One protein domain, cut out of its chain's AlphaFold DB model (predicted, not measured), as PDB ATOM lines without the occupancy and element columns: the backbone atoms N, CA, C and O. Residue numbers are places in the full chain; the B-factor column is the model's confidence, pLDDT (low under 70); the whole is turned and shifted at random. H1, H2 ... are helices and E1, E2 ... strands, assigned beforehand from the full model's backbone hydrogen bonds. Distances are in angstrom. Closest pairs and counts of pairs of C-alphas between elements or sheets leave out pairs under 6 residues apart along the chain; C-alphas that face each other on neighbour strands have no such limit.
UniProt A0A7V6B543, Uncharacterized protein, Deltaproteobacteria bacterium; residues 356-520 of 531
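AT A GLANCE: This is residues 356 to 520 of the 531 residues of an uncharacterized protein of Deltaproteobacteria bacterium (UniProt A0A7V6B543). Two strongly twisted sheets lie face to face as a sandwich, the strands of one at 41 degrees to those of the other. H1 packs along the E7 edge of one sheet, and the small H2 only grazes the other. The printed part has 165 residues, with eleven named strands and two named helices in the order E1 E2 E3 E4 H1 E5 E6 E7 E8 H2 E9 E10 E11, mostly strand by class. One sheet runs E2 E1 E4 E8 E7, all antiparallel; the other, of E3, E5, E6, E9, E10 and E11, is branched and mixed. The whole is compact, with a radius of gyration of the C-alphas of 16.0 A and spans of 44 by 36 by 30 A.

HOW THE PARTS SIT: E1, residues 362 to 372, bends by 54 degrees at residue 368 and forms a hairpin with E2, residues 375 to 380, where N 370 and O 377, 2.9 A apart, are within hydrogen-bond range. E1 is also antiparallel to E4, residues 398 to 405 (N 367 and O 401, 3.0 A). E3, residues 385 to 387, is parallel to E11, residues 507 to 512, with N 386 and O 510 at 2.9 A. H1, residues 416 to 425, is over E7, residues 449 to 452, at a height over the sheet of 9.1 A; H1 and the sheet E2 E1 E4 E8 E7 are two layers, a helix on one face of a sheet. Their closest C-alphas, Asn 424 and Tyr 450, are 6.2 A apart. E5, residues 427 to 433, and E6, residues 444 to 447, form a hairpin, with N 431 and O 446 at 3.0 A. E6 runs on into E7 at 36 degrees, across a break of 1 residue. E7 and E8, residues 460 to 464, form a hairpin, with N 464 and O 449 at 2.8 A; E8 is also antiparallel to E4, with N 400 and O 463 at 2.8 A. H2, residues 469 to 473, grazes the branched sheet with residues 472 to 473. E9, residues 478 to 488, has E5 on one side, with N 430 and O 485 at 2.9 A. On its other side are E11, with N 480 and O 509 at 2.8 A, and E10, residues 495 to 497, with N 497 and O 484 at 2.8 A. Every O i to N i+4 pair is within hydrogen-bond range in H2, and 5 of 6 in H1.

IN THESE COORDINATES: E1 begins at C-alpha 362 (4.469, 5.160, 14.108) and is 28.7 A long. E4 is 22.6 A, H1 14.4 A, E5 19.3 A and E9 32.0 A. E11 ends at C-alpha 512 (20.424, 11.071, 44.201).

THE WHOLE: The farthest C-alphas, Gly 408 and Asp 518, are 45.2 A apart. The printed part has no cut, and no link is long. Its mean pLDDT is 79.1; residues 388 to 398, 456, 467 to 473 and 499 to 504 are under 70.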
ATOM      1  N   LEU A 356      -1.612  18.835  12.060       86.44
ATOM      2  CA  LEU A 356      -1.259  18.878  13.495       86.44
ATOM      3  C   LEU A 356      -2.212  18.109  14.430       86.44
ATOM      4  O   LEU A 356      -1.801  17.731  15.529       86.44
ATOM      5  N   ALA A 357      -3.462  17.880  14.020       86.44
ATOM      6  CA  ALA A 357      -4.429  17.066  14.759       86.44
ATOM      7  C   ALA A 357      -4.331  15.554  14.457       86.44
ATOM      8  O   ALA A 357      -4.913  14.745  15.186       86.44
ATOM      9  N   SER A 358      -3.622  15.149  13.396       86.81
ATOM     10  CA  SER A 358      -3.512  13.739  12.998       86.81
ATOM     11  C   SER A 358      -2.780  12.890  14.053       86.81
ATOM     12  O   SER A 358      -1.942  13.400  14.795       86.81
ATOM     13  N   PRO A 359      -3.075  11.582  14.155       85.50
ATOM     14  CA  PRO A 359      -2.355  10.699  15.063       85.50
ATOM     15  C   PRO A 359      -0.935  10.416  14.554       85.50
ATOM     16  O   PRO A 359      -0.685  10.319  13.349       85.50
ATOM     17  N   VAL A 360       0.003  10.209  15.482       85.62
ATOM     18  CA  VAL A 360       1.366   9.768  15.151       85.62
ATOM     19  C   VAL A 360       1.304   8.339  14.615       85.62
ATOM     20  O   VAL A 360       0.955   7.410  15.336       85.62
ATOM     21  N   THR A 361       1.630   8.155  13.336       86.06
ATOM     22  CA  THR A 361       1.369   6.879  12.646       86.06
ATOM     23  C   THR A 361       2.316   5.746  13.039       86.06
ATOM     24  O   THR A 361       1.934   4.579  12.989       86.06
ATOM     25  N   TRP A 362       3.541   6.077  13.452       85.25
ATOM     26  CA  TRP A 362       4.469   5.160  14.108       85.25
ATOM     27  C   TRP A 362       5.473   5.958  14.942       85.25
ATOM     28  O   TRP A 362       5.895   7.036  14.534       85.25
ATOM     29  N   ALA A 363       5.896   5.415  16.078       83.31
ATOM     30  CA  ALA A 363       7.089   5.868  16.779       83.31
ATOM     31  C   ALA A 363       7.740   4.677  17.491       83.31
ATOM     32  O   ALA A 363       7.048   3.766  17.954       83.31
ATOM     33  N   GLY A 364       9.067   4.661  17.558       82.25
ATOM     34  CA  GLY A 364       9.828   3.507  18.017       82.25
ATOM     35  C   GLY A 364      11.333   3.742  17.976       82.25
ATOM     36  O   GLY A 364      11.794   4.881  17.998       82.25
ATOM     37  N   ASN A 365      12.096   2.643  17.970       79.62
ATOM     38  CA  ASN A 365      13.565   2.640  18.071       79.62
ATOM     39  C   ASN A 365      14.087   3.540  19.210       79.62
ATOM     40  O   ASN A 365      15.127   4.179  19.099       79.62
ATOM     41  N   PHE A 366      13.318   3.579  20.302       79.94
ATOM     42  CA  PHE A 366      13.611   4.336  21.508       79.94
ATOM     43  C   PHE A 366      14.921   3.833  22.122       79.94
ATOM     44  O   PHE A 366      15.040   2.645  22.435       79.94
ATOM     45  N   GLN A 367      15.878   4.733  22.329       81.94
ATOM     46  CA  GLN A 367      17.105   4.444  23.064       81.94
ATOM     47  C   GLN A 367      17.603   5.672  23.815       81.94
ATOM     48  O   GLN A 367      17.462   6.806  23.363       81.94
ATOM     49  N   PHE A 368      18.232   5.443  24.959       83.19
ATOM     50  CA  PHE A 368      18.938   6.488  25.675       83.19
ATOM     51  C   PHE A 368      20.300   6.757  25.050       83.19
ATOM     52  O   PHE A 368      20.985   5.848  24.566       83.19
ATOM     53  N   VAL A 369      20.693   8.025  25.082       84.00
ATOM     54  CA  VAL A 369      21.967   8.514  24.567       84.00
ATOM     55  C   VAL A 369      22.575   9.522  25.537       84.00
ATOM     56  O   VAL A 369      21.867  10.289  26.194       84.00
ATOM     57  N   TRP A 370      23.901   9.546  25.613       80.06
ATOM     58  CA  TRP A 370      24.640  10.632  26.254       80.06
ATOM     59  C   TRP A 370      25.192  11.563  25.181       80.06
ATOM     60  O   TRP A 370      25.740  11.106  24.178       80.06
ATOM     61  N   ILE A 371      25.053  12.868  25.393       76.88
ATOM     62  CA  ILE A 371      25.596  13.894  24.502       76.88
ATOM     63  C   ILE A 371      26.887  14.402  25.136       76.88
ATOM     64  O   ILE A 371      26.866  14.930  26.245       76.88
ATOM     65  N   THR A 372      28.002  14.214  24.439       76.44
ATOM     66  CA  THR A 372      29.353  14.561  24.897       76.44
ATOM     67  C   THR A 372      30.034  15.485  23.889       76.44
ATOM     68  O   THR A 372      29.573  15.607  22.756       76.44
ATOM     69  N   GLU A 373      31.174  16.082  24.249       74.00
ATOM     70  CA  GLU A 373      32.028  16.815  23.292       74.00
ATOM     71  C   GLU A 373      32.471  15.932  22.106       74.00
ATOM     72  O   GLU A 373      32.640  16.420  20.991       74.00
ATOM     73  N   GLY A 374      32.596  14.616  22.319       76.50
ATOM     74  CA  GLY A 374      32.862  13.621  21.274       76.50
ATOM     75  C   GLY A 374      31.629  13.185  20.469       76.50
ATOM     76  O   GLY A 374      31.727  12.251  19.677       76.50
ATOM     77  N   GLY A 375      30.471  13.823  20.673       77.56
ATOM     78  CA  GLY A 375      29.205  13.500  20.017       77.56
ATOM     79  C   GLY A 375      28.281  12.588  20.834       77.56
ATOM     80  O   GLY A 375      28.339  12.537  22.067       77.56
ATOM     81  N   VAL A 376      27.380  11.901  20.126       83.00
ATOM     82  CA  VAL A 376      26.296  11.084  20.694       83.00
ATOM     83  C   VAL A 376      26.779   9.660  20.993       83.00
ATOM     84  O   VAL A 376      27.219   8.941  20.098       83.00
ATOM     85  N   VAL A 377      26.657   9.235  22.252       84.12
ATOM     86  CA  VAL A 377      27.004   7.889  22.728       84.12
ATOM     87  C   VAL A 377      25.726   7.116  23.048       84.12
ATOM     88  O   VAL A 377      25.059   7.393  24.045       84.12
ATOM     89  N   TYR A 378      25.393   6.130  22.217       85.31
ATOM     90  CA  TYR A 378      24.209   5.284  22.391       85.31
ATOM     91  C   TYR A 378      24.358   4.334  23.586       85.31
ATOM     92  O   TYR A 378      25.381   3.661  23.727       85.31
ATOM     93  N   LYS A 379      23.323   4.262  24.431       83.00
ATOM     94  CA  LYS A 379      23.239   3.375  25.605       83.00
ATOM     95  C   LYS A 379      22.161   2.299  25.490       83.00
ATOM     96  O   LYS A 379      22.165   1.352  26.270       83.00
ATOM     97  N   GLY A 380      21.257   2.412  24.518       82.38
ATOM     98  CA  GLY A 380      20.145   1.477  24.386       82.38
ATOM     99  C   GLY A 380      19.142   1.657  25.525       82.38
ATOM    100  O   GLY A 380      18.665   2.762  25.774       82.38
ATOM    101  N   ASP A 381      18.813   0.568  26.210       79.06
ATOM    102  CA  ASP A 381      17.709   0.493  27.168       79.06
ATOM    103  C   ASP A 381      18.185   0.520  28.637       79.06
ATOM    104  O   ASP A 381      17.966  -0.426  29.388       79.06
ATOM    105  N   VAL A 382      18.860   1.593  29.054       78.00
ATOM    106  CA  VAL A 382      19.255   1.826  30.463       78.00
ATOM    107  C   VAL A 382      18.228   2.696  31.190       78.00
ATOM    108  O   VAL A 382      17.639   3.582  30.586       78.00
ATOM    109  N   ASP A 383      17.997   2.487  32.483       76.81
ATOM    110  CA  ASP A 383      17.168   3.401  33.276       76.81
ATOM    111  C   ASP A 383      17.991   4.661  33.664       76.81
ATOM    112  O   ASP A 383      19.145   4.518  34.078       76.81
ATOM    113  N   PRO A 384      17.465   5.901  33.521       76.00
ATOM    114  CA  PRO A 384      18.254   7.118  33.734       76.00
ATOM    115  C   PRO A 384      18.734   7.323  35.176       76.00
ATOM    116  O   PRO A 384      18.055   6.965  36.142       76.00
ATOM    117  N   ALA A 385      19.881   7.988  35.301       74.88
ATOM    118  CA  ALA A 385      20.506   8.364  36.561       74.88
ATOM    119  C   ALA A 385      20.883   9.852  36.535       74.88
ATOM    120  O   ALA A 385      21.477  10.307  35.556       74.88
ATOM    121  N   TYR A 386      20.583  10.588  37.604       75.06
ATOM    122  CA  TYR A 386      20.996  11.982  37.768       75.06
ATOM    123  C   TYR A 386      21.616  12.183  39.153       75.06
ATOM    124  O   TYR A 386      20.954  11.976  40.171       75.06
ATOM    125  N   PHE A 387      22.890  12.585  39.169       71.00
ATOM    126  CA  PHE A 387      23.681  12.777  40.386       71.00
ATOM    127  C   PHE A 387      24.103  14.240  40.534       71.00
ATOM    128  O   PHE A 387      24.592  14.832  39.570       71.00
ATOM    129  N   PHE A 388      23.887  14.837  41.712       66.12
ATOM    130  CA  PHE A 388      23.971  16.297  41.879       66.12
ATOM    131  C   PHE A 388      25.093  16.821  42.790       66.12
ATOM    132  O   PHE A 388      25.438  17.996  42.668       66.12
ATOM    133  N   GLU A 389      25.730  16.002  43.636       55.09
ATOM    134  CA  GLU A 389      26.878  16.471  44.441       55.09
ATOM    135  C   GLU A 389      28.149  16.693  43.596       55.09
ATOM    136  O   GLU A 389      29.048  17.433  43.993       55.09
ATOM    137  N   SER A 390      28.226  16.102  42.397       51.62
ATOM    138  CA  SER A 390      29.422  16.095  41.545       51.62
ATOM    139  C   SER A 390      29.333  17.001  40.307       51.62
ATOM    140  O   SER A 390      29.780  16.609  39.230       51.62
ATOM    141  N   MET A 391      28.837  18.241  40.428       50.62
ATOM    142  CA  MET A 391      28.791  19.237  39.327       50.62
ATOM    143  C   MET A 391      30.171  19.791  38.868       50.62
ATOM    144  O   MET A 391      30.276  20.898  38.349       50.62
ATOM    145  N   LEU A 392      31.238  18.998  39.018       42.03
ATOM    146  CA  LEU A 392      32.536  19.137  38.335       42.03
ATOM    147  C   LEU A 392      32.940  17.847  37.583       42.03
ATOM    148  O   LEU A 392      34.036  17.763  37.036       42.03
ATOM    149  N   GLY A 393      32.072  16.829  37.565       41.66
ATOM    150  CA  GLY A 393      32.348  15.485  37.062       41.66
ATOM    151  C   GLY A 393      31.194  14.929  36.232       41.66
ATOM    152  O   GLY A 393      30.442  14.079  36.697       41.66
ATOM    153  N   SER A 394      31.116  15.373  34.976       44.22
ATOM    154  CA  SER A 394      30.228  14.867  33.918       44.22
ATOM    155  C   SER A 394      28.715  15.046  34.158       44.22
ATOM    156  O   SER A 394      28.041  14.216  34.763       44.22
ATOM    157  N   GLU A 395      28.156  16.113  33.578       49.81
ATOM    158  CA  GLU A 395      26.708  16.280  33.393       49.81
ATOM    159  C   GLU A 395      26.215  15.323  32.284       49.81
ATOM    160  O   GLU A 395      25.912  15.728  31.163       49.81
ATOM    161  N   LEU A 396      26.187  14.015  32.564       51.59
ATOM    162  CA  LEU A 396      25.736  12.985  31.617       51.59
ATOM    163  C   LEU A 396      24.206  12.949  31.539       51.59
ATOM    164  O   LEU A 396      23.559  11.956  31.880       51.59
ATOM    165  N   VAL A 397      23.628  14.065  31.080       57.59
ATOM    166  CA  VAL A 397      22.184  14.208  30.895       57.59
ATOM    167  C   VAL A 397      21.713  13.118  29.945       57.59
ATOM    168  O   VAL A 397      22.055  13.099  28.760       57.59
ATOM    169  N   THR A 398      20.933  12.196  30.497       66.69
ATOM    170  CA  THR A 398      20.416  11.042  29.774       66.69
ATOM    171  C   THR A 398      19.302  11.512  28.844       66.69
ATOM    172  O   THR A 398      18.150  11.683  29.241       66.69
ATOM    173  N   ALA A 399      19.675  11.781  27.595       78.88
ATOM    174  CA  ALA A 399      18.755  12.187  26.552       78.88
ATOM    175  C   ALA A 399      18.091  10.956  25.920       78.88
ATOM    176  O   ALA A 399      18.647   9.857  25.895       78.88
ATOM    177  N   VAL A 400      16.887  11.152  25.399       81.56
ATOM    178  CA  VAL A 400      16.106  10.157  24.668       81.56
ATOM    179  C   VAL A 400      16.293  10.395  23.186       81.56
ATOM    180  O   VAL A 400      15.926  11.452  22.687       81.56
ATOM    181  N   GLN A 401      16.787   9.398  22.465       85.25
ATOM    182  CA  GLN A 401      16.573   9.300  21.031       85.25
ATOM    183  C   GLN A 401      15.281   8.519  20.780       85.25
ATOM    184  O   GLN A 401      15.069   7.442  21.343       85.25
ATOM    185  N   VAL A 402      14.420   9.053  19.921       83.94
ATOM    186  CA  VAL A 402      13.197   8.386  19.477       83.94
ATOM    187  C   VAL A 402      12.988   8.654  17.992       83.94
ATOM    188  O   VAL A 402      13.093   9.789  17.524       83.94
ATOM    189  N   GLN A 403      12.685   7.598  17.238       84.88
ATOM    190  CA  GLN A 403      12.312   7.729  15.836       84.88
ATOM    191  C   GLN A 403      10.789   7.854  15.735       84.88
ATOM    192  O   GLN A 403      10.057   7.036  16.293       84.88
ATOM    193  N   VAL A 404      10.302   8.897  15.061       83.38
ATOM    194  CA  VAL A 404       8.891   9.310  15.074       83.38
ATOM    195  C   VAL A 404       8.431   9.630  13.655       83.38
ATOM    196  O   VAL A 404       8.964  10.536  13.024       83.38
ATOM    197  N   TYR A 405       7.432   8.903  13.153       85.69
ATOM    198  CA  TYR A 405       6.888   9.079  11.809       85.69
ATOM    199  C   TYR A 405       5.504   9.746  11.830       85.69
ATOM    200  O   TYR A 405       4.471   9.142  12.154       85.69
ATOM    201  N   MET A 406       5.526  11.024  11.462       84.81
ATOM    202  CA  MET A 406       4.415  11.962  11.350       84.81
ATOM    203  C   MET A 406       4.274  12.428   9.887       84.81
ATOM    204  O   MET A 406       5.114  13.206   9.426       84.81
ATOM    205  N   PRO A 407       3.246  11.979   9.145       83.69
ATOM    206  CA  PRO A 407       3.027  12.396   7.759       83.69
ATOM    207  C   PRO A 407       2.746  13.900   7.638       83.69
ATOM    208  O   PRO A 407       1.986  14.454   8.434       83.69
ATOM    209  N   GLY A 408       3.324  14.555   6.631       82.56
ATOM    210  CA  GLY A 408       3.270  16.012   6.464       82.56
ATOM    211  C   GLY A 408       4.134  16.804   7.456       82.56
ATOM    212  O   GLY A 408       3.942  18.014   7.581       82.56
ATOM    213  N   VAL A 409       5.049  16.137   8.167       86.06
ATOM    214  CA  VAL A 409       5.989  16.735   9.128       86.06
ATOM    215  C   VAL A 409       7.365  16.071   8.994       86.06
ATOM    216  O   VAL A 409       8.282  16.657   8.438       86.06
ATOM    217  N   THR A 410       7.544  14.835   9.466       85.44
ATOM    218  CA  THR A 410       8.869  14.177   9.554       85.44
ATOM    219  C   THR A 410       9.295  13.477   8.259       85.44
ATOM    220  O   THR A 410      10.381  12.911   8.171       85.44
ATOM    221  N   ASP A 411       8.416  13.472   7.261       83.44
ATOM    222  CA  ASP A 411       8.676  13.108   5.867       83.44
ATOM    223  C   ASP A 411       9.264  14.274   5.046       83.44
ATOM    224  O   ASP A 411       9.716  14.064   3.919       83.44
ATOM    225  N   ILE A 412       9.306  15.491   5.606       83.81
ATOM    226  CA  ILE A 412       9.859  16.689   4.967       83.81
ATOM    227  C   ILE A 412      11.331  16.884   5.362       83.81
ATOM    228  O   ILE A 412      11.717  16.775   6.526       83.81
ATOM    229  N   ASP A 413      12.165  17.203   4.371       83.62
ATOM    230  CA  ASP A 413      13.584  17.516   4.562       83.62
ATOM    231  C   ASP A 413      13.779  18.999   4.911       83.62
ATOM    232  O   ASP A 413      13.938  19.858   4.040       83.62
ATOM    233  N   TYR A 414      13.684  19.315   6.203       83.56
ATOM    234  CA  TYR A 414      13.885  20.672   6.713       83.56
ATOM    235  C   TYR A 414      15.378  21.024   6.853       83.56
ATOM    236  O   TYR A 414      16.142  20.214   7.385       83.56
ATOM    237  N   PRO A 415      15.795  22.257   6.494       82.00
ATOM    238  CA  PRO A 415      17.090  22.803   6.903       82.00
ATOM    239  C   PRO A 415      17.269  22.730   8.431       82.00
ATOM    240  O   PRO A 415      16.273  22.896   9.139       82.00
ATOM    241  N   PRO A 416      18.493  22.555   8.969       79.00
ATOM    242  CA  PRO A 416      18.717  22.416  10.414       79.00
ATOM    243  C   PRO A 416      18.119  23.558  11.253       79.00
ATOM    244  O   PRO A 416      17.493  23.304  12.278       79.00
ATOM    245  N   GLU A 417      18.239  24.788  10.747       75.69
ATOM    246  CA  GLU A 417      17.673  26.037  11.287       75.69
ATOM    247  C   GLU A 417      16.147  25.944  11.513       75.69
ATOM    248  O   GLU A 417      15.613  26.407  12.516       75.69
ATOM    249  N   VAL A 418      15.438  25.293  10.584       82.44
ATOM    250  CA  VAL A 418      13.977  25.114  10.612       82.44
ATOM    251  C   VAL A 418      13.583  23.853  11.385       82.44
ATOM    252  O   VAL A 418      12.552  23.823  12.054       82.44
ATOM    253  N   LEU A 419      14.400  22.801  11.309       83.81
ATOM    254  CA  LEU A 419      14.148  21.512  11.945       83.81
ATOM    255  C   LEU A 419      13.963  21.636  13.462       83.81
ATOM    256  O   LEU A 419      13.060  21.005  14.004       83.81
ATOM    257  N   GLU A 420      14.780  22.446  14.141       83.44
ATOM    258  CA  GLU A 420      14.637  22.683  15.584       83.44
ATOM    259  C   GLU A 420      13.279  23.312  15.925       83.44
ATOM    260  O   GLU A 420      12.606  22.879  16.862       83.44
ATOM    261  N   GLN A 421      12.821  24.273  15.120       82.69
ATOM    262  CA  GLN A 421      11.505  24.890  15.291       82.69
ATOM    263  C   GLN A 421      10.393  23.844  15.121       82.69
ATOM    264  O   GLN A 421       9.482  23.777  15.943       82.69
ATOM    265  N   VAL A 422      10.478  22.969  14.114       87.00
ATOM    266  CA  VAL A 422       9.507  21.878  13.903       87.00
ATOM    267  C   VAL A 422       9.515  20.880  15.068       87.00
ATOM    268  O   VAL A 422       8.450  20.524  15.578       87.00
ATOM    269  N   ALA A 423      10.698  20.475  15.530       85.81
ATOM    270  CA  ALA A 423      10.876  19.521  16.622       85.81
ATOM    271  C   ALA A 423      10.403  20.051  17.988       85.81
ATOM    272  O   ALA A 423      10.012  19.252  18.839       85.81
ATOM    273  N   ASN A 424      10.416  21.371  18.193       83.94
ATOM    274  CA  ASN A 424       9.916  22.017  19.409       83.94
ATOM    275  C   ASN A 424       8.431  22.436  19.327       83.94
ATOM    276  O   ASN A 424       7.824  22.665  20.370       83.94
ATOM    277  N   THR A 425       7.839  22.574  18.128       86.62
ATOM    278  CA  THR A 425       6.507  23.208  17.970       86.62
ATOM    279  C   THR A 425       5.434  22.373  17.270       86.62
ATOM    280  O   THR A 425       4.255  22.554  17.578       86.62
ATOM    281  N   ALA A 426       5.799  21.467  16.356       87.12
ATOM    282  CA  ALA A 426       4.865  20.547  15.693       87.12
ATOM    283  C   ALA A 426       4.844  19.164  16.367       87.12
ATOM    284  O   ALA A 426       3.805  18.499  16.398       87.12
ATOM    285  N   ILE A 427       5.980  18.752  16.940       88.38
ATOM    286  CA  ILE A 427       6.119  17.548  17.764       88.38
ATOM    287  C   ILE A 427       5.938  17.928  19.235       88.38
ATOM    288  O   ILE A 427       6.634  18.795  19.755       88.38
ATOM    289  N   ARG A 428       5.031  17.240  19.933       89.19
ATOM    290  CA  ARG A 428       4.827  17.379  21.377       89.19
ATOM    291  C   ARG A 428       5.467  16.189  22.088       89.19
ATOM    292  O   ARG A 428       4.841  15.140  22.230       89.19
ATOM    293  N   ALA A 429       6.715  16.361  22.516       88.75
ATOM    294  CA  ALA A 429       7.464  15.377  23.294       88.75
ATOM    295  C   ALA A 429       7.459  15.754  24.787       88.75
ATOM    296  O   ALA A 429       7.922  16.830  25.169       88.75
ATOM    297  N   LEU A 430       6.923  14.869  25.632       88.94
ATOM    298  CA  LEU A 430       6.762  15.082  27.073       88.94
ATOM    299  C   LEU A 430       7.405  13.954  27.883       88.94
ATOM    300  O   LEU A 430       7.373  12.793  27.472       88.94
ATOM    301  N   ILE A 431       7.872  14.278  29.089       87.81
ATOM    302  CA  ILE A 431       7.991  13.318  30.193       87.81
ATOM    303  C   ILE A 431       6.859  13.567  31.189       87.81
ATOM    304  O   ILE A 431       6.590  14.707  31.561       87.81
ATOM    305  N   ILE A 432       6.189  12.503  31.628       89.38
ATOM    306  CA  ILE A 432       5.260  12.535  32.763       89.38
ATOM    307  C   ILE A 432       5.934  11.831  33.932       89.38
ATOM    308  O   ILE A 432       6.326  10.675  33.782       89.38
ATOM    309  N   THR A 433       6.073  12.506  35.077       88.69
ATOM    310  CA  THR A 433       6.783  11.969  36.252       88.69
ATOM    311  C   THR A 433       6.300  12.560  37.582       88.69
ATOM    312  O   THR A 433       5.722  13.646  37.616       88.69
ATOM    313  N   ASP A 434       6.539  11.826  38.674       89.00
ATOM    314  CA  ASP A 434       6.374  12.252  40.073       89.00
ATOM    315  C   ASP A 434       7.632  12.940  40.655       89.00
ATOM    316  O   ASP A 434       7.619  13.387  41.805       89.00
ATOM    317  N   ALA A 435       8.698  13.087  39.857       84.12
ATOM    318  CA  ALA A 435       9.937  13.793  40.194       84.12
ATOM    319  C   ALA A 435       9.791  15.329  40.186       84.12
ATOM    320  O   ALA A 435      10.410  16.023  39.376       84.12
ATOM    321  N   TYR A 436       8.973  15.867  41.091       84.25
ATOM    322  CA  TYR A 436       8.907  17.303  41.379       84.25
ATOM    323  C   TYR A 436       8.571  17.579  42.855       84.25
ATOM    324  O   TYR A 436       7.970  16.725  43.515       84.25
ATOM    325  N   PRO A 437       8.968  18.741  43.410       79.31
ATOM    326  CA  PRO A 437       8.729  19.051  44.816       79.31
ATOM    327  C   PRO A 437       7.234  19.063  45.136       79.31
ATOM    328  O   PRO A 437       6.433  19.566  44.348       79.31
ATOM    329  N   LEU A 438       6.866  18.526  46.303       77.44
ATOM    330  CA  LEU A 438       5.474  18.406  46.763       77.44
ATOM    331  C   LEU A 438       4.559  17.575  45.832       77.44
ATOM    332  O   LEU A 438       3.351  17.787  45.820       77.44
ATOM    333  N   SER A 439       5.096  16.612  45.068       78.00
ATOM    334  CA  SER A 439       4.271  15.759  44.193       78.00
ATOM    335  C   SER A 439       3.329  14.812  44.940       78.00
ATOM    336  O   SER A 439       2.273  14.473  44.423       78.00
ATOM    337  N   TYR A 440       3.707  14.338  46.134       77.31
ATOM    338  CA  TYR A 440       2.972  13.323  46.913       77.31
ATOM    339  C   TYR A 440       2.598  12.038  46.129       77.31
ATOM    340  O   TYR A 440       1.723  11.281  46.551       77.31
ATOM    341  N   GLY A 441       3.281  11.758  45.010       75.19
ATOM    342  CA  GLY A 441       2.986  10.643  44.098       75.19
ATOM    343  C   GLY A 441       2.042  10.984  42.932       75.19
ATOM    344  O   GLY A 441       1.804  10.125  42.077       75.19
ATOM    345  N   GLU A 442       1.534  12.216  42.853       86.00
ATOM    346  CA  GLU A 442       0.945  12.758  41.625       86.00
ATOM    347  C   GLU A 442       2.014  12.959  40.542       86.00
ATOM    348  O   GLU A 442       3.215  12.980  40.816       86.00
ATOM    349  N   LYS A 443       1.582  13.066  39.279       88.75
ATOM    350  CA  LYS A 443       2.483  13.097  38.121       88.75
ATOM    351  C   LYS A 443       2.199  14.290  37.226       88.75
ATOM    352  O   LYS A 443       1.098  14.430  36.698       88.75
ATOM    353  N   LYS A 444       3.228  15.104  37.009       87.25
ATOM    354  CA  LYS A 444       3.195  16.313  36.186       87.25
ATOM    355  C   LYS A 444       3.878  16.048  34.846       87.25
ATOM    356  O   LYS A 444       4.816  15.254  34.760       87.25
ATOM    357  N   ALA A 445       3.378  16.698  33.799       88.31
ATOM    358  CA  ALA A 445       3.986  16.678  32.476       88.31
ATOM    359  C   ALA A 445       4.999  17.822  32.332       88.31
ATOM    360  O   ALA A 445       4.683  18.971  32.646       88.31
ATOM    361  N   PHE A 446       6.178  17.510  31.805       85.75
ATOM    362  CA  PHE A 446       7.234  18.466  31.481       85.75
ATOM    363  C   PHE A 446       7.612  18.329  29.998       85.75
ATOM    364  O   PHE A 446       7.679  17.201  29.496       85.75
ATOM    365  N   PRO A 447       7.853  19.439  29.278       86.12
ATOM    366  CA  PRO A 447       8.336  19.385  27.905       86.12
ATOM    367  C   PRO A 447       9.768  18.847  27.857       86.12
ATOM    368  O   PRO A 447      10.591  19.147  28.725       86.12
ATOM    369  N   LEU A 448      10.082  18.078  26.818       86.00
ATOM    370  CA  LEU A 448      11.465  17.750  26.485       86.00
ATOM    371  C   LEU A 448      12.015  18.775  25.496       86.00
ATOM    372  O   LEU A 448      11.351  19.113  24.518       86.00
ATOM    373  N   LYS A 449      13.252  19.228  25.709       85.69
ATOM    374  CA  LYS A 449      13.936  20.128  24.774       85.69
ATOM    375  C   LYS A 449      14.550  19.314  23.632       85.69
ATOM    376  O   LYS A 449      15.276  18.358  23.904       85.69
ATOM    377  N   TYR A 450      14.300  19.679  22.375       87.12
ATOM    378  CA  TYR A 450      15.043  19.108  21.246       87.12
ATOM    379  C   TYR A 450      16.528  19.500  21.322       87.12
ATOM    380  O   TYR A 450      16.858  20.632  21.673       87.12
ATOM    381  N   VAL A 451      17.432  18.562  21.022       85.62
ATOM    382  CA  VAL A 451      18.894  18.762  21.136       85.62
ATOM    383  C   VAL A 451      19.701  18.197  19.957       85.62
ATOM    384  O   VAL A 451      20.927  18.150  20.025       85.62
ATOM    385  N   GLY A 452      19.043  17.769  18.875       84.19
ATOM    386  CA  GLY A 452      19.694  17.278  17.653       84.19
ATOM    387  C   GLY A 452      19.084  15.984  17.107       84.19
ATOM    388  O   GLY A 452      18.114  15.462  17.653       84.19
ATOM    389  N   ARG A 453      19.669  15.444  16.032       83.81
ATOM    390  CA  ARG A 453      19.305  14.129  15.475       83.81
ATOM    391  C   ARG A 453      20.265  13.034  15.929       83.81
ATOM    392  O   ARG A 453      21.456  13.289  16.090       83.81
ATOM    393  N   GLY A 454      19.761  11.805  16.051       71.00
ATOM    394  CA  GLY A 454      20.568  10.607  16.313       71.00
ATOM    395  C   GLY A 454      20.945   9.812  15.059       71.00
ATOM    396  O   GLY A 454      21.470   8.705  15.163       71.00
ATOM    397  N   GLY A 455      20.690  10.367  13.873       72.44
ATOM    398  CA  GLY A 455      20.947   9.729  12.589       72.44
ATOM    399  C   GLY A 455      20.802  10.697  11.416       72.44
ATOM    400  O   GLY A 455      20.579  11.896  11.597       72.44
ATOM    401  N   LEU A 456      20.930  10.165  10.198       67.56
ATOM    402  CA  LEU A 456      20.697  10.921   8.960       67.56
ATOM    403  C   LEU A 456      19.205  11.007   8.591       67.56
ATOM    404  O   LEU A 456      18.831  11.858   7.788       67.56
ATOM    405  N   ASP A 457      18.360  10.153   9.173       73.38
ATOM    406  CA  ASP A 457      16.942  10.062   8.833       73.38
ATOM    407  C   ASP A 457      16.128  11.238   9.401       73.38
ATOM    408  O   ASP A 457      16.296  11.647  10.552       73.38
ATOM    409  N   ASN A 458      15.185  11.760   8.611       72.94
ATOM    410  CA  ASN A 458      14.379  12.939   8.976       72.94
ATOM    411  C   ASN A 458      13.378  12.705  10.119       72.94
ATOM    412  O   ASN A 458      12.845  13.663  10.675       72.94
ATOM    413  N   HIS A 459      13.169  11.444  10.497       79.75
ATOM    414  CA  HIS A 459      12.323  11.024  11.608       79.75
ATOM    415  C   HIS A 459      13.087  10.778  12.923       79.75
ATOM    416  O   HIS A 459      12.477  10.305  13.876       79.75
ATOM    417  N   ASP A 460      14.403  11.007  12.987       84.19
ATOM    418  CA  ASP A 460      15.245  10.633  14.132       84.19
ATOM    419  C   ASP A 460      15.582  11.833  15.038       84.19
ATOM    420  O   ASP A 460      16.444  12.649  14.707       84.19
ATOM    421  N   PHE A 461      14.903  11.943  16.186       85.81
ATOM    422  CA  PHE A 461      14.995  13.094  17.089       85.81
ATOM    423  C   PHE A 461      15.607  12.712  18.440       85.81
ATOM    424  O   PHE A 461      15.180  11.745  19.074       85.81
ATOM    425  N   ILE A 462      16.553  13.522  18.919       86.31
ATOM    426  CA  ILE A 462      17.055  13.476  20.293       86.31
ATOM    427  C   ILE A 462      16.406  14.597  21.108       86.31
ATOM    428  O   ILE A 462      16.482  15.782  20.770       86.31
ATOM    429  N   TYR A 463      15.808  14.199  22.224       86.56
ATOM    430  CA  TYR A 463      15.118  15.031  23.193       86.56
ATOM    431  C   TYR A 463      15.777  14.900  24.572       86.56
ATOM    432  O   TYR A 463      16.022  13.799  25.062       86.56
ATOM    433  N   ARG A 464      16.056  16.026  25.230       84.06
ATOM    434  CA  ARG A 464      16.687  16.099  26.554       84.06
ATOM    435  C   ARG A 464      15.664  16.552  27.593       84.06
ATOM    436  O   ARG A 464      15.094  17.639  27.466       84.06
ATOM    437  N   PHE A 465      15.470  15.768  28.657       79.31
ATOM    438  CA  PHE A 465      14.802  16.294  29.847       79.31
ATOM    439  C   PHE A 465      15.763  17.270  30.530       79.31
ATOM    440  O   PHE A 465      16.873  16.892  30.898       79.31
ATOM    441  N   THR A 466      15.363  18.537  30.613       70.38
ATOM    442  CA  THR A 466      16.203  19.628  31.122       70.38
ATOM    443  C   THR A 466      15.409  20.384  32.194       70.38
ATOM    444  O   THR A 466      14.796  21.406  31.884       70.38
ATOM    445  N   PRO A 467      15.311  19.841  33.422       66.00
ATOM    446  CA  PRO A 467      14.615  20.486  34.539       66.00
ATOM    447  C   PRO A 467      15.343  21.765  34.967       66.00
ATOM    448  O   PRO A 467      16.529  21.944  34.674       66.00
ATOM    449  N   THR A 468      14.681  22.636  35.729       63.06
ATOM    450  CA  THR A 468      15.411  23.720  36.399       63.06
ATOM    451  C   THR A 468      16.196  23.173  37.595       63.06
ATOM    452  O   THR A 468      15.751  22.271  38.306       63.06
ATOM    453  N   ARG A 469      17.373  23.750  37.868       60.31
ATOM    454  CA  ARG A 469      18.246  23.333  38.984       60.31
ATOM    455  C   ARG A 469      17.543  23.379  40.353       60.31
ATOM    456  O   ARG A 469      17.863  22.581  41.228       60.31
ATOM    457  N   PHE A 470      16.580  24.286  40.520       60.09
ATOM    458  CA  PHE A 470      15.789  24.432  41.745       60.09
ATOM    459  C   PHE A 470      14.735  23.328  41.929       60.09
ATOM    460  O   PHE A 470      14.509  22.907  43.060       60.09
ATOM    461  N   GLU A 471      14.125  22.819  40.851       66.94
ATOM    462  CA  GLU A 471      13.119  21.745  40.942       66.94
ATOM    463  C   GLU A 471      13.710  20.429  41.462       66.94
ATOM    464  O   GLU A 471      13.017  19.682  42.147       66.94
ATOM    465  N   TRP A 472      14.982  20.142  41.167       68.88
ATOM    466  CA  TRP A 472      15.641  18.899  41.590       68.88
ATOM    467  C   TRP A 472      16.436  18.998  42.889       68.88
ATOM    468  O   TRP A 472      16.497  18.012  43.613       68.88
ATOM    469  N   PHE A 473      16.987  20.162  43.248       67.94
ATOM    470  CA  PHE A 473      17.692  20.317  44.533       67.94
ATOM    471  C   PHE A 473      16.770  20.128  45.758       67.94
ATOM    472  O   PHE A 473      17.237  19.875  46.864       67.94
ATOM    473  N   LEU A 474      15.452  20.238  45.561       75.62
ATOM    474  CA  LEU A 474      14.425  20.021  46.583       75.62
ATOM    475  C   LEU A 474      13.860  18.584  46.598       75.62
ATOM    476  O   LEU A 474      12.924  18.310  47.350       75.62
ATOM    477  N   LEU A 475      14.391  17.671  45.774       80.44
ATOM    478  CA  LEU A 475      13.998  16.261  45.758       80.44
ATOM    479  C   LEU A 475      14.947  15.411  46.624       80.44
ATOM    480  O   LEU A 475      16.163  15.563  46.514       80.44
ATOM    481  N   PRO A 476      14.425  14.502  47.469       84.06
ATOM    482  CA  PRO A 476      15.255  13.540  48.187       84.06
ATOM    483  C   PRO A 476      15.846  12.473  47.251       84.06
ATOM    484  O   PRO A 476      15.272  12.161  46.209       84.06
ATOM    485  N   ASP A 477      16.942  11.843  47.686       85.44
ATOM    486  CA  ASP A 477      17.477  10.611  47.090       85.44
ATOM    487  C   ASP A 477      16.368   9.562  46.909       85.44
ATOM    488  O   ASP A 477      15.809   9.057  47.890       85.44
ATOM    489  N   GLY A 478      16.049   9.217  45.661       86.56
ATOM    490  CA  GLY A 478      14.830   8.480  45.361       86.56
ATOM    491  C   GLY A 478      14.749   7.867  43.966       86.56
ATOM    492  O   GLY A 478      15.446   8.243  43.022       86.56
ATOM    493  N   ALA A 479      13.848   6.892  43.869       87.38
ATOM    494  CA  ALA A 479      13.457   6.212  42.646       87.38
ATOM    495  C   ALA A 479      12.100   6.766  42.182       87.38
ATOM    496  O   ALA A 479      11.086   6.573  42.854       87.38
ATOM    497  N   TYR A 480      12.089   7.453  41.042       87.19
ATOM    498  CA  TYR A 480      10.950   8.214  40.529       87.19
ATOM    499  C   TYR A 480      10.329   7.547  39.308       87.19
ATOM    500  O   TYR A 480      11.037   7.090  38.408       87.19
ATOM    501  N   ASN A 481       9.000   7.495  39.252       88.31
ATOM    502  CA  ASN A 481       8.291   6.884  38.138       88.31
ATOM    503  C   ASN A 481       8.192   7.869  36.975       88.31
ATOM    504  O   ASN A 481       7.921   9.057  37.166       88.31
ATOM    505  N   TYR A 482       8.331   7.368  35.752       87.50
ATOM    506  CA  TYR A 482       8.141   8.179  34.559       87.50
ATOM    507  C   TYR A 482       7.627   7.393  33.356       87.50
ATOM    508  O   TYR A 482       7.798   6.180  33.240       87.50
ATOM    509  N   ARG A 483       7.067   8.120  32.396       87.44
ATOM    510  CA  ARG A 483       6.885   7.656  31.019       87.44
ATOM    511  C   ARG A 483       7.090   8.815  30.058       87.44
ATOM    512  O   ARG A 483       6.839   9.964  30.422       87.44
ATOM    513  N   PHE A 484       7.519   8.512  28.839       87.50
ATOM    514  CA  PHE A 484       7.543   9.507  27.771       87.50
ATOM    515  C   PHE A 484       6.274   9.409  26.930       87.50
ATOM    516  O   PHE A 484       5.770   8.315  26.672       87.50
ATOM    517  N   GLU A 485       5.761  10.553  26.496       88.88
ATOM    518  CA  GLU A 485       4.591  10.643  25.627       88.88
ATOM    519  C   GLU A 485       4.935  11.515  24.416       88.88
ATOM    520  O   GLU A 485       5.489  12.604  24.568       88.88
ATOM    521  N   VAL A 486       4.625  11.022  23.215       89.38
ATOM    522  CA  VAL A 486       4.865  11.729  21.950       89.38
ATOM    523  C   VAL A 486       3.559  11.815  21.163       89.38
ATOM    524  O   VAL A 486       2.959  10.789  20.832       89.38
ATOM    525  N   SER A 487       3.132  13.034  20.841       89.31
ATOM    526  CA  SER A 487       2.015  13.322  19.932       89.31
ATOM    527  C   SER A 487       2.411  14.388  18.906       89.31
ATOM    528  O   SER A 487       3.439  15.052  19.050       89.31
ATOM    529  N   MET A 488       1.580  14.603  17.885       88.31
ATOM    530  CA  MET A 488       1.565  15.902  17.199       88.31
ATOM    531  C   MET A 488       1.008  16.983  18.142       88.31
ATOM    532  O   MET A 488       0.324  16.668  19.122       88.31
ATOM    533  N   ALA A 489       1.302  18.253  17.860       85.81
ATOM    534  CA  ALA A 489       0.973  19.389  18.725       85.81
ATOM    535  C   ALA A 489      -0.514  19.497  19.119       85.81
ATOM    536  O   ALA A 489      -0.811  19.837  20.266       85.81
ATOM    537  N   GLU A 490      -1.436  19.179  18.202       85.69
ATOM    538  CA  GLU A 490      -2.889  19.322  18.399       85.69
ATOM    539  C   GLU A 490      -3.635  17.982  18.444       85.69
ATOM    540  O   GLU A 490      -4.859  17.960  18.579       85.69
ATOM    541  N   SER A 491      -2.928  16.853  18.348       84.94
ATOM    542  CA  SER A 491      -3.570  15.542  18.416       84.94
ATOM    543  C   SER A 491      -3.880  15.135  19.855       84.94
ATOM    544  O   SER A 491      -3.069  15.306  20.767       84.94
ATOM    545  N   SER A 492      -5.055  14.538  20.048       82.69
ATOM    546  CA  SER A 492      -5.431  13.849  21.285       82.69
ATOM    547  C   SER A 492      -4.852  12.430  21.372       82.69
ATOM    548  O   SER A 492      -4.834  11.844  22.458       82.69
ATOM    549  N   GLU A 493      -4.355  11.879  20.259       85.62
ATOM    550  CA  GLU A 493      -3.671  10.587  20.220       85.62
ATOM    551  C   GLU A 493      -2.163  10.750  20.461       85.62
ATOM    552  O   GLU A 493      -1.488  11.593  19.869       85.62
ATOM    553  N   ARG A 494      -1.628   9.908  21.349       87.00
ATOM    554  CA  ARG A 494      -0.237   9.931  21.819       87.00
ATOM    555  C   ARG A 494       0.330   8.521  21.875       87.00
ATOM    556  O   ARG A 494      -0.334   7.601  22.355       87.00
ATOM    557  N   ILE A 495       1.576   8.358  21.441       86.31
ATOM    558  CA  ILE A 495       2.340   7.130  21.652       86.31
ATOM    559  C   ILE A 495       3.048   7.241  23.002       86.31
ATOM    560  O   ILE A 495       3.721   8.231  23.287       86.31
ATOM    561  N   VAL A 496       2.860   6.221  23.840       86.50
ATOM    562  CA  VAL A 496       3.386   6.165  25.205       86.50
ATOM    563  C   VAL A 496       4.541   5.170  25.280       86.50
ATOM    564  O   VAL A 496       4.366   3.976  25.025       86.50
ATOM    565  N   PHE A 497       5.707   5.662  25.691       77.75
ATOM    566  CA  PHE A 497       6.895   4.869  25.989       77.75
ATOM    567  C   PHE A 497       7.004   4.676  27.505       77.75
ATOM    568  O   PHE A 497       7.654   5.444  28.219       77.75
ATOM    569  N   GLY A 498       6.297   3.652  27.984       70.69
ATOM    570  CA  GLY A 498       6.455   3.085  29.321       70.69
ATOM    571  C   GLY A 498       7.562   2.025  29.365       70.69
ATOM    572  O   GLY A 498       8.553   2.092  28.635       70.69
ATOM    573  N   LYS A 499       7.396   1.015  30.219       65.88
ATOM    574  CA  LYS A 499       8.357  -0.077  30.386       65.88
ATOM    575  C   LYS A 499       8.468  -0.928  29.103       65.88
ATOM    576  O   LYS A 499       7.438  -1.327  28.565       65.88
ATOM    577  N   PRO A 500       9.678  -1.321  28.655       59.91
ATOM    578  CA  PRO A 500       9.880  -2.125  27.437       59.91
ATOM    579  C   PRO A 500       9.070  -3.431  27.367       59.91
ATOM    580  O   PRO A 500       8.663  -3.862  26.293       59.91
ATOM    581  N   SER A 501       8.814  -4.066  28.516       60.94
ATOM    582  CA  SER A 501       8.015  -5.295  28.621       60.94
ATOM    583  C   SER A 501       6.500  -5.064  28.690       60.94
ATOM    584  O   SER A 501       5.740  -6.024  28.604       60.94
ATOM    585  N   ASP A 502       6.071  -3.834  28.980       65.25
ATOM    586  CA  ASP A 502       4.686  -3.454  29.260       65.25
ATOM    587  C   ASP A 502       4.554  -1.922  29.222       65.25
ATOM    588  O   ASP A 502       4.781  -1.236  30.223       65.25
ATOM    589  N   ASN A 503       4.182  -1.380  28.062       60.97
ATOM    590  CA  ASN A 503       4.083   0.063  27.850       60.97
ATOM    591  C   ASN A 503       2.937   0.738  28.629       60.97
ATOM    592  O   ASN A 503       2.850   1.963  28.618       60.97
ATOM    593  N   THR A 504       2.085  -0.029  29.325       63.03
ATOM    594  CA  THR A 504       1.064   0.511  30.239       63.03
ATOM    595  C   THR A 504       1.620   0.852  31.623       63.03
ATOM    596  O   THR A 504       0.945   1.514  32.411       63.03
ATOM    597  N   LYS A 505       2.846   0.406  31.928       72.94
ATOM    598  CA  LYS A 505       3.546   0.690  33.182       72.94
ATOM    599  C   LYS A 505       4.624   1.740  32.972       72.94
ATOM    600  O   LYS A 505       5.365   1.690  31.994       72.94
ATOM    601  N   ASP A 506       4.749   2.637  33.937       83.19
ATOM    602  CA  ASP A 506       5.846   3.594  33.995       83.19
ATOM    603  C   ASP A 506       7.193   2.869  34.216       83.19
ATOM    604  O   ASP A 506       7.264   1.764  34.770       83.19
ATOM    605  N   ARG A 507       8.269   3.503  33.755       83.56
ATOM    606  CA  ARG A 507       9.662   3.182  34.087       83.56
ATOM    607  C   ARG A 507      10.063   3.880  35.385       83.56
ATOM    608  O   ARG A 507       9.301   4.680  35.922       83.56
ATOM    609  N   VAL A 508      11.268   3.593  35.870       83.25
ATOM    610  CA  VAL A 508      11.846   4.228  37.061       83.25
ATOM    611  C   VAL A 508      13.186   4.858  36.703       83.25
ATOM    612  O   VAL A 508      13.966   4.240  35.986       83.25
ATOM    613  N   PHE A 509      13.438   6.077  37.171       81.56
ATOM    614  CA  PHE A 509      14.745   6.729  37.103       81.56
ATOM    615  C   PHE A 509      15.198   7.165  38.495       81.56
ATOM    616  O   PHE A 509      14.372   7.310  39.395       81.56
ATOM    617  N   VAL A 510      16.504   7.347  38.684       82.06
ATOM    618  CA  VAL A 510      17.075   7.693  39.991       82.06
ATOM    619  C   VAL A 510      17.570   9.134  39.998       82.06
ATOM    620  O   VAL A 510      18.316   9.545  39.107       82.06
ATOM    621  N   ILE A 511      17.175   9.873  41.032       82.19
ATOM    622  CA  ILE A 511      17.766  11.153  41.431       82.19
ATOM    623  C   ILE A 511      18.421  10.910  42.790       82.19
ATOM    624  O   ILE A 511      17.766  10.386  43.690       82.19
ATOM    625  N   ALA A 512      19.701  11.242  42.941       79.25
ATOM    626  CA  ALA A 512      20.424  11.071  44.201       79.25
ATOM    627  C   ALA A 512      21.624  12.020  44.299       79.25
ATOM    628  O   ALA A 512      22.156  12.450  43.277       79.25
ATOM    629  N   GLY A 513      22.104  12.316  45.507       76.06
ATOM    630  CA  GLY A 513      23.337  13.089  45.684       76.06
ATOM    631  C   GLY A 513      24.542  12.390  45.048       76.06
ATOM    632  O   GLY A 513      25.305  13.007  44.300       76.06
ATOM    633  N   HIS A 514      24.626  11.074  45.260       74.81
ATOM    634  CA  HIS A 514      25.711  10.197  44.826       74.81
ATOM    635  C   HIS A 514      25.188   8.929  44.114       74.81
ATOM    636  O   HIS A 514      23.987   8.657  44.144       74.81
ATOM    637  N   PRO A 515      26.054   8.096  43.499       76.00
ATOM    638  CA  PRO A 515      25.643   6.821  42.909       76.00
ATOM    639  C   PRO A 515      24.920   5.896  43.902       76.00
ATOM    640  O   PRO A 515      25.471   5.527  44.942       76.00
ATOM    641  N   ARG A 516      23.681   5.520  43.555       80.00
ATOM    642  CA  ARG A 516      22.743   4.720  44.365       80.00
ATOM    643  C   ARG A 516      22.152   3.565  43.556       80.00
ATOM    644  O   ARG A 516      21.006   3.588  43.113       80.00
ATOM    645  N   CYS A 517      22.976   2.549  43.324       80.50
ATOM    646  CA  CYS A 517      22.623   1.386  42.502       80.50
ATOM    647  C   CYS A 517      21.503   0.517  43.102       80.50
ATOM    648  O   CYS A 517      20.814  -0.193  42.376       80.50
ATOM    649  N   ASP A 518      21.281   0.621  44.413       83.50
ATOM    650  CA  ASP A 518      20.193  -0.010  45.162       83.50
ATOM    651  C   ASP A 518      18.794   0.538  44.819       83.50
ATOM    652  O   ASP A 518      17.796  -0.121  45.105       83.50
ATOM    653  N   LEU A 519      18.711   1.714  44.184       83.62
ATOM    654  CA  LEU A 519      17.450   2.348  43.788       83.62
ATOM    655  C   LEU A 519      16.944   1.914  42.396       83.62
ATOM    656  O   LEU A 519      15.818   2.250  42.029       83.62
ATOM    657  N   PHE A 520      17.731   1.157  41.621       80.44
ATOM    658  CA  PHE A 520      17.342   0.706  40.278       80.44
ATOM    659  C   PHE A 520      16.589  -0.633  40.310       80.44
ATOM    660  O   PHE A 520      17.156  -1.645  40.722       80.44
TER     661      PHE A 520